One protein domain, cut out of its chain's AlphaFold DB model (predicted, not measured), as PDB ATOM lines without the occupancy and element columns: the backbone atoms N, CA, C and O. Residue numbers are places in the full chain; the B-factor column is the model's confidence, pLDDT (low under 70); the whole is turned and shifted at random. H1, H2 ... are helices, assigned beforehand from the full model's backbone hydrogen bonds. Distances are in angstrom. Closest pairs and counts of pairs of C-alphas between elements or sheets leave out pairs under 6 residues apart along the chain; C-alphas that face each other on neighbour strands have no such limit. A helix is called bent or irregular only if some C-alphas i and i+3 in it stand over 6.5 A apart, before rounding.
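AT A GLANCE: This is residues 21 to 117 of the 117 residues of an uncharacterized protein of Bradyrhizobium sp. OK095 (UniProt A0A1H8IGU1). A long helix bent into two arms, H3a and H3b, is paired along its length: H2 packs on the first arm as a helical hairpin, while H1 and H4 pack on the second in a loose up-and-down bundle of three. The hairpin's tip, residues 55 to 60, sticks out. The printed part has 97 residues with four named helices, H1 to H4, and no named strand: all helix. It is loose, with a radius of gyration of the C-alphas of 16.2 A, and flat, spanning 49 by 37 by 15 A.

IN THESE COORDINATES: Find C-alpha 21 at (264.161, 274.465, 193.801); from there H1 runs 25.7 A to residue 38. H2 is residues 40 to 52, 18.5 A. H3, residues 59 to 93, was assigned as one helix by its hydrogen bonds but is bent: C-alphas 75 and 78 are 7.7 A apart. Its arms are H3a, residues 59 to 75, 24.1 A, and H3b, residues 78 to 93, 22.1 A. H4, residues 98 to 115, runs 26.1 A to C-alpha 115 at (256.403, 300.764, 220.322).

HOW THE PARTS SIT: H3a and H3b stand at a steep tilt of 50 degrees. H1 touches H3b, closest at the C-alphas of Ala 31 and Cys 83, 5.3 A. H2 and H3a form a hairpin at 1 degree, closest C-alphas Phe 46 and Phe 72, 6.2 A. H3b and H4 form another at 15 degrees, closest C-alphas Thr 86 and Leu 100, 6.7 A. H2 and H4 are apart. In H1, H2, H3a, H3b and H4 every O i to N i+4 pair is within hydrogen-bond range.

THE WHOLE: The farthest C-alphas, of Gly 58 and His 93, are 49.5 A apart. The printed part has no cut and no long link. Look at residues 116 to 117 for pLDDT under 70.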
ATOM      1  N   ARG A  21     265.444 273.822 193.484       89.00
ATOM      2  CA  ARG A  21     264.161 274.465 193.801       89.00
ATOM      3  C   ARG A  21     263.752 274.212 195.241       89.00
ATOM      4  O   ARG A  21     263.423 275.166 195.929       89.00
ATOM      5  N   GLU A  22     263.854 272.970 195.705       89.12
ATOM      6  CA  GLU A  22     263.538 272.609 197.089       89.12
ATOM      7  C   GLU A  22     264.396 273.397 198.087       89.12
ATOM      8  O   GLU A  22     263.881 273.895 199.088       89.12
ATOM      9  N   ARG A  23     265.691 273.591 197.796       88.88
ATOM     10  CA  ARG A  23     266.568 274.427 198.633       88.88
ATOM     11  C   ARG A  23     266.149 275.893 198.652       88.88
ATOM     12  O   ARG A  23     266.135 276.489 199.725       88.88
ATOM     13  N   VAL A  24     265.812 276.463 197.496       93.12
ATOM     14  CA  VAL A  24     265.350 277.857 197.408       93.12
ATOM     15  C   VAL A  24     264.044 278.033 198.175       93.12
ATOM     16  O   VAL A  24     263.960 278.932 199.003       93.12
ATOM     17  N   GLU A  25     263.064 277.153 197.972       93.12
ATOM     18  CA  GLU A  25     261.773 277.209 198.666       93.12
ATOM     19  C   GLU A  25     261.944 277.091 200.189       93.12
ATOM     20  O   GLU A  25     261.373 277.881 200.938       93.12
ATOM     21  N   ALA A  26     262.788 276.165 200.660       91.62
ATOM     22  CA  ALA A  26     263.068 276.010 202.088       91.62
ATOM     23  C   ALA A  26     263.788 277.233 202.691       91.62
ATOM     24  O   ALA A  26     263.490 277.642 203.822       91.62
ATOM     25  N   ALA A  27     264.724 277.832 201.948       93.00
ATOM     26  CA  ALA A  27     265.431 279.038 202.367       93.00
ATOM     27  C   ALA A  27     264.494 280.255 202.415       93.00
ATOM     28  O   ALA A  27     264.503 280.991 203.403       93.00
ATOM     29  N   GLU A  28     263.648 280.439 201.395       94.69
ATOM     30  CA  GLU A  28     262.625 281.491 201.352       94.69
ATOM     31  C   GLU A  28     261.618 281.339 202.493       94.69
ATOM     32  O   GLU A  28     261.308 282.318 203.175       94.69
ATOM     33  N   GLU A  29     261.138 280.120 202.751       95.31
ATOM     34  CA  GLU A  29     260.203 279.859 203.844       95.31
ATOM     35  C   GLU A  29     260.831 280.201 205.200       95.31
ATOM     36  O   GLU A  29     260.205 280.860 206.035       95.31
ATOM     37  N   THR A  30     262.076 279.781 205.424       94.25
ATOM     38  CA  THR A  30     262.767 280.012 206.696       94.25
ATOM     39  C   THR A  30     263.037 281.496 206.916       94.25
ATOM     40  O   THR A  30     262.627 282.037 207.943       94.25
ATOM     41  N   ALA A  31     263.659 282.182 205.952       94.31
ATOM     42  CA  ALA A  31     263.925 283.618 206.051       94.31
ATOM     43  C   ALA A  31     262.621 284.430 206.166       94.31
ATOM     44  O   ALA A  31     262.512 285.339 206.993       94.31
ATOM     45  N   GLY A  32     261.588 284.034 205.419       95.06
ATOM     46  CA  GLY A  32     260.261 284.637 205.479       95.06
ATOM     47  C   GLY A  32     259.612 284.538 206.862       95.06
ATOM     48  O   GLY A  32     258.982 285.499 207.305       95.06
ATOM     49  N   ARG A  33     259.795 283.430 207.595       95.62
ATOM     50  CA  ARG A  33     259.292 283.299 208.978       95.62
ATOM     51  C   ARG A  33     259.926 284.323 209.920       95.62
ATOM     52  O   ARG A  33     259.194 284.931 210.702       95.62
ATOM     53  N   TYR A  34     261.237 284.548 209.825       93.94
ATOM     54  CA  TYR A  34     261.915 285.583 210.615       93.94
ATOM     55  C   TYR A  34     261.375 286.975 210.284       93.94
ATOM     56  O   TYR A  34     260.969 287.710 211.185       93.94
ATOM     57  N   PHE A  35     261.266 287.296 208.992       96.25
ATOM     58  CA  PHE A  35     260.725 288.576 208.541       96.25
ATOM     59  C   PHE A  35     259.302 288.826 209.056       96.25
ATOM     60  O   PHE A  35     259.021 289.880 209.627       96.25
ATOM     61  N   VAL A  36     258.401 287.852 208.894       95.12
ATOM     62  CA  VAL A  36     257.001 287.958 209.340       95.12
ATOM     63  C   VAL A  36     256.906 288.116 210.854       95.12
ATOM     64  O   VAL A  36     256.082 288.893 211.334       95.12
ATOM     65  N   SER A  37     257.743 287.402 211.610       93.62
ATOM     66  CA  SER A  37     257.786 287.537 213.067       93.62
ATOM     67  C   SER A  37     258.209 288.948 213.481       93.62
ATOM     68  O   SER A  37     257.492 289.605 214.234       93.62
ATOM     69  N   ALA A  38     259.321 289.440 212.931       95.00
ATOM     70  CA  ALA A  38     259.896 290.734 213.293       95.00
ATOM     71  C   ALA A  38     259.052 291.938 212.840       95.00
ATOM     72  O   ALA A  38     259.131 293.006 213.441       95.00
ATOM     73  N   THR A  39     258.247 291.787 211.782       94.94
ATOM     74  CA  THR A  39     257.453 292.882 211.188       94.94
ATOM     75  C   THR A  39     255.959 292.813 211.512       94.94
ATOM     76  O   THR A  39     255.139 293.500 210.891       94.94
ATOM     77  N   LYS A  40     255.572 291.976 212.481       94.38
ATOM     78  CA  LYS A  40     254.170 291.690 212.812       94.38
ATOM     79  C   LYS A  40     253.353 292.950 213.126       94.38
ATOM     80  O   LYS A  40     252.241 293.099 212.616       94.38
ATOM     81  N   GLU A  41     253.895 293.858 213.932       93.12
ATOM     82  CA  GLU A  41     253.198 295.089 214.328       93.12
ATOM     83  C   GLU A  41     253.092 296.087 213.164       93.12
ATOM     84  O   GLU A  41     252.032 296.679 212.940       93.12
ATOM     85  N   GLN A  42     254.141 296.211 212.345       94.31
ATOM     86  CA  GLN A  42     254.147 297.028 211.129       94.31
ATOM     87  C   GLN A  42     253.090 296.524 210.136       94.31
ATOM     88  O   GLN A  42     252.330 297.321 209.578       94.31
ATOM     89  N   HIS A  43     252.984 295.202 209.957       94.88
ATOM     90  CA  HIS A  43     251.937 294.576 209.148       94.88
ATOM     91  C   HIS A  43     250.545 294.896 209.695       94.88
ATOM     92  O   HIS A  43     249.660 295.295 208.935       94.88
ATOM     93  N   ALA A  44     250.336 294.758 211.006       95.25
ATOM     94  CA  ALA A  44     249.052 295.053 211.634       95.25
ATOM     95  C   ALA A  44     248.644 296.526 211.452       95.25
ATOM     96  O   ALA A  44     247.486 296.811 211.131       95.25
ATOM     97  N   ALA A  45     249.587 297.461 211.605       95.06
ATOM     98  CA  ALA A  45     249.361 298.886 211.384       95.06
ATOM     99  C   ALA A  45     249.022 299.192 209.917       95.06
ATOM    100  O   ALA A  45     248.023 299.858 209.640       95.06
ATOM    101  N   PHE A  46     249.792 298.645 208.974       96.75
ATOM    102  CA  PHE A  46     249.544 298.815 207.543       96.75
ATOM    103  C   PHE A  46     248.182 298.252 207.123       96.75
ATOM    104  O   PHE A  46     247.410 298.927 206.441       96.75
ATOM    105  N   HIS A  47     247.843 297.037 207.561       97.25
ATOM    106  CA  HIS A  47     246.551 296.425 207.251       97.25
ATOM    107  C   HIS A  47     245.380 297.230 207.814       97.25
ATOM    108  O   HIS A  47     244.351 297.333 207.146       97.25
ATOM    109  N   ARG A  48     245.536 297.834 208.997       97.38
ATOM    110  CA  ARG A  48     244.536 298.740 209.572       97.38
ATOM    111  C   ARG A  48     244.344 299.981 208.701       97.38
ATOM    112  O   ARG A  48     243.225 300.227 208.266       97.38
ATOM    113  N   GLU A  49     245.427 300.685 208.365       96.25
ATOM    114  CA  GLU A  49     245.371 301.881 207.508       96.25
ATOM    115  C   GLU A  49     244.741 301.570 206.136       96.25
ATOM    116  O   GLU A  49     243.879 302.304 205.655       96.25
ATOM    117  N   MET A  50     245.105 300.445 205.515       97.19
ATOM    118  CA  MET A  50     244.531 300.031 204.229       97.19
ATOM    119  C   MET A  50     243.066 299.594 204.341       97.19
ATOM    120  O   MET A  50     242.287 299.809 203.409       97.19
ATOM    121  N   SER A  51     242.678 298.990 205.465       97.19
ATOM    122  CA  SER A  51     241.287 298.625 205.748       97.19
ATOM    123  C   SER A  51     240.407 299.867 205.877       97.19
ATOM    124  O   SER A  51     239.319 299.896 205.305       97.19
ATOM    125  N   ASP A  52     240.891 300.910 206.551       95.88
ATOM    126  CA  ASP A  52     240.166 302.176 206.721       95.88
ATOM    127  C   ASP A  52     239.954 302.913 205.387       95.88
ATOM    128  O   ASP A  52     238.978 303.643 205.209       95.88
ATOM    129  N   LEU A  53     240.844 302.692 204.414       95.88
ATOM    130  CA  LEU A  53     240.743 303.253 203.064       95.88
ATOM    131  C   LEU A  53     239.859 302.426 202.119       95.88
ATOM    132  O   LEU A  53     239.589 302.846 200.988       95.88
ATOM    133  N   ARG A  54     239.398 301.246 202.540       95.31
ATOM    134  CA  ARG A  54     238.709 300.302 201.660       95.31
ATOM    135  C   ARG A  54     237.386 300.872 201.148       95.31
ATOM    136  O   ARG A  54     236.509 301.255 201.914       95.31
ATOM    137  N   GLY A  55     237.218 300.869 199.826       94.88
ATOM    138  CA  GLY A  55     236.009 301.376 199.166       94.88
ATOM    139  C   GLY A  55     235.959 302.901 199.025       94.88
ATOM    140  O   GLY A  55     235.019 303.415 198.420       94.88
ATOM    141  N   LEU A  56     236.965 303.625 199.523       95.69
ATOM    142  CA  LEU A  56     237.114 305.057 199.285       95.69
ATOM    143  C   LEU A  56     237.836 305.279 197.954       95.69
ATOM    144  O   LEU A  56     238.874 304.680 197.693       95.69
ATOM    145  N   ILE A  57     237.280 306.145 197.105       94.38
ATOM    146  CA  ILE A  57     237.797 306.402 195.756       94.38
ATOM    147  C   ILE A  57     238.100 307.889 195.603       94.38
ATOM    148  O   ILE A  57     237.298 308.746 195.984       94.38
ATOM    149  N   GLY A  58     239.266 308.199 195.040       96.19
ATOM    150  CA  GLY A  58     239.649 309.543 194.626       96.19
ATOM    151  C   GLY A  58     241.081 309.913 195.020       96.19
ATOM    152  O   GLY A  58     241.655 309.305 195.926       96.19
ATOM    153  N   PRO A  59     241.639 310.991 194.430       96.88
ATOM    154  CA  PRO A  59     243.072 311.291 194.506       96.88
ATOM    155  C   PRO A  59     243.623 311.456 195.926       96.88
ATOM    156  O   PRO A  59     244.804 311.232 196.172       96.88
ATOM    157  N   ARG A  60     242.783 311.883 196.876       97.06
ATOM    158  CA  ARG A  60     243.166 311.993 198.289       97.06
ATOM    159  C   ARG A  60     243.445 310.622 198.906       97.06
ATOM    160  O   ARG A  60     244.426 310.482 199.627       97.06
ATOM    161  N   TYR A  61     242.583 309.645 198.640       96.25
ATOM    162  CA  TYR A  61     242.684 308.303 199.210       96.25
ATOM    163  C   TYR A  61     243.800 307.504 198.540       96.25
ATOM    164  O   TYR A  61     244.540 306.817 199.235       96.25
ATOM    165  N   ASP A  62     244.022 307.708 197.240       96.81
ATOM    166  CA  ASP A  62     245.163 307.119 196.527       96.81
ATOM    167  C   ASP A  62     246.498 307.591 197.124       96.81
ATOM    168  O   ASP A  62     247.403 306.797 197.379       96.81
ATOM    169  N   ARG A  63     246.613 308.895 197.422       97.75
ATOM    170  CA  ARG A  63     247.794 309.451 198.106       97.75
ATOM    171  C   ARG A  63     247.958 308.897 199.519       97.75
ATOM    172  O   ARG A  63     249.090 308.668 199.933       97.75
ATOM    173  N   ALA A  64     246.862 308.689 200.248       97.31
ATOM    174  CA  ALA A  64     246.902 308.092 201.581       97.31
ATOM    175  C   ALA A  64     247.385 306.634 201.526       97.31
ATOM    176  O   ALA A  64     248.296 306.275 202.263       97.31
ATOM    177  N   ALA A  65     246.871 305.830 200.591       97.00
ATOM    178  CA  ALA A  65     247.321 304.453 200.376       97.00
ATOM    179  C   ALA A  65     248.805 304.387 199.971       97.00
ATOM    180  O   ALA A  65     249.561 303.550 200.470       97.00
ATOM    181  N   ALA A  66     249.256 305.303 199.109       97.75
ATOM    182  CA  ALA A  66     250.666 305.415 198.742       97.75
ATOM    183  C   ALA A  66     251.548 305.806 199.942       97.75
ATOM    184  O   ALA A  66     252.643 305.268 200.099       97.75
ATOM    185  N   ALA A  67     251.075 306.710 200.807       97.81
ATOM    186  CA  ALA A  67     251.780 307.090 202.028       97.81
ATOM    187  C   ALA A  67     251.873 305.924 203.026       97.81
ATOM    188  O   ALA A  67     252.964 305.667 203.528       97.81
ATOM    189  N   ALA A  68     250.781 305.183 203.241       97.00
ATOM    190  CA  ALA A  68     250.756 303.978 204.074       97.00
ATOM    191  C   ALA A  68     251.731 302.912 203.546       97.00
ATOM    192  O   ALA A  68     252.524 302.350 204.296       97.00
ATOM    193  N   THR A  69     251.740 302.694 202.226       97.25
ATOM    194  CA  THR A  69     252.666 301.756 201.566       97.25
ATOM    195  C   THR A  69     254.121 302.178 201.752       97.25
ATOM    196  O   THR A  69     254.976 301.341 202.038       97.25
ATOM    197  N   ARG A  70     254.419 303.472 201.593       97.88
ATOM    198  CA  ARG A  70     255.769 304.000 201.798       97.88
ATOM    199  C   ARG A  70     256.208 303.840 203.253       97.88
ATOM    200  O   ARG A  70     257.278 303.298 203.482       97.88
ATOM    201  N   LYS A  71     255.356 304.227 204.205       96.50
ATOM    202  CA  LYS A  71     255.607 304.079 205.643       96.50
ATOM    203  C   LYS A  71     255.891 302.623 206.014       96.50
ATOM    204  O   LYS A  71     256.864 302.360 206.706       96.50
ATOM    205  N   PHE A  72     255.089 301.681 205.513       95.81
ATOM    206  CA  PHE A  72     255.315 300.255 205.745       95.81
ATOM    207  C   PHE A  72     256.680 299.798 205.211       95.81
ATOM    208  O   PHE A  72     257.442 299.174 205.945       95.81
ATOM    209  N   ARG A  73     257.028 300.166 203.970       96.38
ATOM    210  CA  ARG A  73     258.341 299.847 203.381       96.38
ATOM    211  C   ARG A  73     259.491 300.417 204.207       96.38
ATOM    212  O   ARG A  73     260.369 299.668 204.597       96.38
ATOM    213  N   GLU A  74     259.436 301.706 204.530       95.69
ATOM    214  CA  GLU A  74     260.450 302.374 205.353       95.69
ATOM    215  C   GLU A  74     260.593 301.695 206.725       95.69
ATOM    216  O   GLU A  74     261.704 301.425 207.167       95.69
ATOM    217  N   SER A  75     259.478 301.341 207.370       94.31
ATOM    218  CA  SER A  75     259.484 300.686 208.687       94.31
ATOM    219  C   SER A  75     259.950 299.226 208.682       94.31
ATOM    220  O   SER A  75     260.213 298.673 209.745       94.31
ATOM    221  N   THR A  76     260.015 298.585 207.512       96.31
ATOM    222  CA  THR A  76     260.396 297.169 207.371       96.31
ATOM    223  C   THR A  76     261.732 296.981 206.662       96.31
ATOM    224  O   THR A  76     262.172 295.845 206.517       96.31
ATOM    225  N   GLU A  77     262.404 298.060 206.254       96.38
ATOM    226  CA  GLU A  77     263.616 297.989 205.434       96.38
ATOM    227  C   GLU A  77     264.733 297.184 206.112       96.38
ATOM    228  O   GLU A  77     265.234 296.233 205.523       96.38
ATOM    229  N   ALA A  78     265.025 297.457 207.388       94.88
ATOM    230  CA  ALA A  78     266.037 296.707 208.139       94.88
ATOM    231  C   ALA A  78     265.706 295.205 208.243       94.88
ATOM    232  O   ALA A  78     266.589 294.356 208.142       94.88
ATOM    233  N   ALA A  79     264.423 294.859 208.400       96.62
ATOM    234  CA  ALA A  79     263.988 293.464 208.401       96.62
ATOM    235  C   ALA A  79     264.137 292.826 207.010       96.62
ATOM    236  O   ALA A  79     264.461 291.647 206.911       96.62
ATOM    237  N   ARG A  80     263.900 293.581 205.928       96.75
ATOM    238  CA  ARG A  80     264.056 293.085 204.553       96.75
ATOM    239  C   ARG A  80     265.515 292.794 204.234       96.75
ATOM    240  O   ARG A  80     265.798 291.706 203.749       96.75
ATOM    241  N   GLU A  81     266.415 293.716 204.564       97.00
ATOM    242  CA  GLU A  81     267.860 293.518 204.410       97.00
ATOM    243  C   GLU A  81     268.314 292.261 205.165       97.00
ATOM    244  O   GLU A  81     268.953 291.377 204.595       97.00
ATOM    245  N   LEU A  82     267.886 292.113 206.422       97.19
ATOM    246  CA  LEU A  82     268.251 290.955 207.231       97.19
ATOM    247  C   LEU A  82     267.623 289.643 206.724       97.19
ATOM    248  O   LEU A  82     268.229 288.577 206.840       97.19
ATOM    249  N   CYS A  83     266.435 289.701 206.117       97.56
ATOM    250  CA  CYS A  83     265.806 288.565 205.442       97.56
ATOM    251  C   CYS A  83     266.608 288.122 204.212       97.56
ATOM    252  O   CYS A  83     266.796 286.923 204.014       97.56
ATOM    253  N   GLU A  84     267.095 289.066 203.405       97.06
ATOM    254  CA  GLU A  84     267.939 288.782 202.239       97.06
ATOM    255  C   GLU A  84     269.291 288.183 202.664       97.06
ATOM    256  O   GLU A  84     269.716 287.174 202.097       97.06
ATOM    257  N   GLU A  85     269.919 288.723 203.716       97.25
ATOM    258  CA  GLU A  85     271.128 288.140 204.320       97.25
ATOM    259  C   GLU A  85     270.875 286.713 204.832       97.25
ATOM    260  O   GLU A  85     271.670 285.808 204.581       97.25
ATOM    261  N   THR A  86     269.747 286.492 205.516       96.50
ATOM    262  CA  THR A  86     269.370 285.175 206.054       96.50
ATOM    263  C   THR A  86     269.146 284.163 204.934       96.50
ATOM    264  O   THR A  86     269.632 283.037 205.015       96.50
ATOM    265  N   PHE A  87     268.457 284.562 203.862       96.81
ATOM    266  CA  PHE A  87     268.269 283.722 202.684       96.81
ATOM    267  C   PHE A  87     269.610 283.340 202.047       96.81
ATOM    268  O   PHE A  87     269.854 282.158 201.795       96.81
ATOM    269  N   ALA A  88     270.497 284.316 201.831       95.94
ATOM    270  CA  ALA A  88     271.819 284.071 201.263       95.94
ATOM    271  C   ALA A  88     272.642 283.106 202.131       95.94
ATOM    272  O   ALA A  88     273.229 282.162 201.605       95.94
ATOM    273  N   ALA A  89     272.612 283.280 203.454       94.56
ATOM    274  CA  ALA A  89     273.329 282.417 204.385       94.56
ATOM    275  C   ALA A  89     272.799 280.976 204.392       94.56
ATOM    276  O   ALA A  89     273.595 280.040 204.376       94.56
ATOM    277  N   ILE A  90     271.477 280.771 204.330       95.06
ATOM    278  CA  ILE A  90     270.902 279.420 204.212       95.06
ATOM    279  C   ILE A  90     271.293 278.789 202.872       95.06
ATOM    280  O   ILE A  90     271.627 277.606 202.821       95.06
ATOM    281  N   MET A  91     271.291 279.561 201.784       94.69
ATOM    282  CA  MET A  91     271.700 279.063 200.469       94.69
ATOM    283  C   MET A  91     273.187 278.684 200.411       94.69
ATOM    284  O   MET A  91     273.541 277.758 199.680       94.69
ATOM    285  N   GLU A  92     274.049 279.371 201.166       94.62
ATOM    286  CA  GLU A  92     275.494 279.118 201.208       94.62
ATOM    287  C   GLU A  92     275.888 278.019 202.208       94.62
ATOM    288  O   GLU A  92     276.684 277.135 201.883       94.62
ATOM    289  N   HIS A  93     275.333 278.058 203.419       91.88
ATOM    290  CA  HIS A  93     275.761 277.232 204.552       91.88
ATOM    291  C   HIS A  93     274.754 276.140 204.937       91.88
ATOM    292  O   HIS A  93     275.110 275.203 205.647       91.88
ATOM    293  N   GLY A  94     273.511 276.218 204.452       91.75
ATOM    294  CA  GLY A  94     272.431 275.281 204.781       91.75
ATOM    295  C   GLY A  94     271.709 275.576 206.100       91.75
ATOM    296  O   GLY A  94     270.739 274.894 206.423       91.75
ATOM    297  N   GLU A  95     272.145 276.588 206.847       93.25
ATOM    298  CA  GLU A  95     271.576 276.984 208.135       93.25
ATOM    299  C   GLU A  95     271.675 278.499 208.350       93.25
ATOM    300  O   GLU A  95     272.345 279.202 207.593       93.25
ATOM    301  N   VAL A  96     270.978 279.008 209.371       93.25
ATOM    302  CA  VAL A  96     271.063 280.417 209.781       93.25
ATOM    303  C   VAL A  96     272.232 280.573 210.760       93.25
ATOM    304  O   VAL A  96     272.172 279.983 211.839       93.25
ATOM    305  N   PRO A  97     273.269 281.366 210.431       94.12
ATOM    306  CA  PRO A  97     274.384 281.631 211.335       94.12
ATOM    307  C   PRO A  97     273.940 282.314 212.632       94.12
ATOM    308  O   PRO A  97     272.988 283.104 212.645       94.12
ATOM    309  N   GLU A  98     274.672 282.064 213.717       94.56
ATOM    310  CA  GLU A  98     274.390 282.639 215.039       94.56
ATOM    311  C   GLU A  98     274.420 284.175 215.009       94.56
ATOM    312  O   GLU A  98     273.590 284.833 215.638       94.56
ATOM    313  N   GLU A  99     275.305 284.767 214.204       95.19
ATOM    314  CA  GLU A  99     275.407 286.215 214.042       95.19
ATOM    315  C   GLU A  99     274.123 286.826 213.468       95.19
ATOM    316  O   GLU A  99     273.716 287.911 213.885       95.19
ATOM    317  N   LEU A 100     273.465 286.137 212.530       95.31
ATOM    318  CA  LEU A 100     272.193 286.592 211.962       95.31
ATOM    319  C   LEU A 100     271.045 286.401 212.950       95.31
ATOM    320  O   LEU A 100     270.200 287.288 213.059       95.31
ATOM    321  N   SER A 101     271.047 285.306 213.717       93.44
ATOM    322  CA  SER A 101     270.090 285.118 214.815       93.44
ATOM    323  C   SER A 101     270.165 286.279 215.812       93.44
ATOM    324  O   SER A 101     269.145 286.868 216.153       93.44
ATOM    325  N   TYR A 102     271.375 286.681 216.206       95.44
ATOM    326  CA  TYR A 102     271.569 287.804 217.121       95.44
ATOM    327  C   TYR A 102     271.089 289.144 216.541       95.44
ATOM    328  O   TYR A 102     270.494 289.958 217.251       95.44
ATOM    329  N   LYS A 103     271.300 289.392 215.240       96.69
ATOM    330  CA  LYS A 103     270.761 290.591 214.574       96.69
ATOM    331  C   LYS A 103     269.228 290.621 214.598       96.69
ATOM    332  O   LYS A 103     268.661 291.698 214.781       96.69
ATOM    333  N   TRP A 104     268.567 289.471 214.442       96.56
ATOM    334  CA  TRP A 104     267.106 289.380 214.542       96.56
ATOM    335  C   TRP A 104     266.615 289.719 215.949       96.56
ATOM    336  O   TRP A 104     265.680 290.509 216.081       96.56
ATOM    337  N   ASP A 105     267.285 289.214 216.986       94.56
ATOM    338  CA  ASP A 105     266.950 289.531 218.380       94.56
ATOM    339  C   ASP A 105     267.101 291.032 218.675       94.56
ATOM    340  O   ASP A 105     266.238 291.649 219.302       94.56
ATOM    341  N   LEU A 106     268.179 291.658 218.188       94.25
ATOM    342  CA  LEU A 106     268.389 293.100 218.341       94.25
ATOM    343  C   LEU A 106     267.314 293.927 217.630       94.25
ATOM    344  O   LEU A 106     266.876 294.950 218.164       94.25
ATOM    345  N   LEU A 107     266.897 293.499 216.438       94.06
ATOM    346  CA  LEU A 107     265.834 294.164 215.693       94.06
ATOM    347  C   LEU A 107     264.494 294.072 216.434       94.06
ATOM    348  O   LEU A 107     263.775 295.067 216.513       94.06
ATOM    349  N   ASP A 108     264.181 292.913 217.015       91.44
ATOM    350  CA  ASP A 108     262.963 292.722 217.806       91.44
ATOM    351  C   ASP A 108     262.955 293.628 219.048       91.44
ATOM    352  O   ASP A 108     261.993 294.358 219.291       91.44
ATOM    353  N   ILE A 109     264.077 293.699 219.776       89.56
ATOM    354  CA  ILE A 109     264.238 294.613 220.918       89.56
ATOM    355  C   ILE A 109     264.035 296.072 220.488       89.56
ATOM    356  O   ILE A 109     263.310 296.815 221.154       89.56
ATOM    357  N   ALA A 110     264.646 296.492 219.376       88.81
ATOM    358  CA  ALA A 110     264.504 297.853 218.866       88.81
ATOM    359  C   ALA A 110     263.043 298.185 218.512       88.81
ATOM    360  O   ALA A 110     262.560 299.268 218.854       88.81
ATOM    361  N   ASN A 111     262.322 297.244 217.898       87.06
ATOM    362  CA  ASN A 111     260.903 297.401 217.573       87.06
ATOM    363  C   ASN A 111     260.037 297.526 218.834       87.06
ATOM    364  O   ASN A 111     259.159 298.388 218.896       87.06
ATOM    365  N   VAL A 112     260.305 296.716 219.862       84.31
ATOM    366  CA  VAL A 112     259.598 296.794 221.151       84.31
ATOM    367  C   VAL A 112     259.846 298.140 221.836       84.31
ATOM    368  O   VAL A 112     258.909 298.732 222.370       84.31
ATOM    369  N   MET A 113     261.080 298.651 221.801       84.25
ATOM    370  CA  MET A 113     261.408 299.957 222.380       84.25
ATOM    371  C   MET A 113     260.698 301.104 221.656       84.25
ATOM    372  O   MET A 113     260.133 301.965 222.321       84.25
ATOM    373  N   GLN A 114     260.653 301.089 220.320       79.44
ATOM    374  CA  GLN A 114     259.928 302.101 219.539       79.44
ATOM    375  C   GLN A 114     258.411 302.063 219.763       79.44
ATOM    376  O   GLN A 114     257.758 303.097 219.691       79.44
ATOM    377  N   ALA A 115     257.832 300.890 220.032       74.38
ATOM    378  CA  ALA A 115     256.403 300.764 220.322       74.38
ATOM    379  C   ALA A 115     256.006 301.269 221.725       74.38
ATOM    380  O   ALA A 115     254.815 301.441 221.991       74.38
ATOM    381  N   ALA A 116     256.975 301.461 222.627       69.31
ATOM    382  CA  ALA A 116     256.752 301.916 223.999       69.31
ATOM    383  C   ALA A 116     256.846 303.447 224.177       69.31
ATOM    384  O   ALA A 116     256.519 303.939 225.260       69.31
ATOM    385  N   GLU A 117     257.292 304.176 223.148       56.44
ATOM    386  CA  GLU A 117     257.371 305.649 223.095       56.44
ATOM    387  C   GLU A 117     256.050 306.293 222.640       56.44
ATOM    388  O   GLU A 117     255.686 307.342 223.226       56.44
TER     389      GLU A 117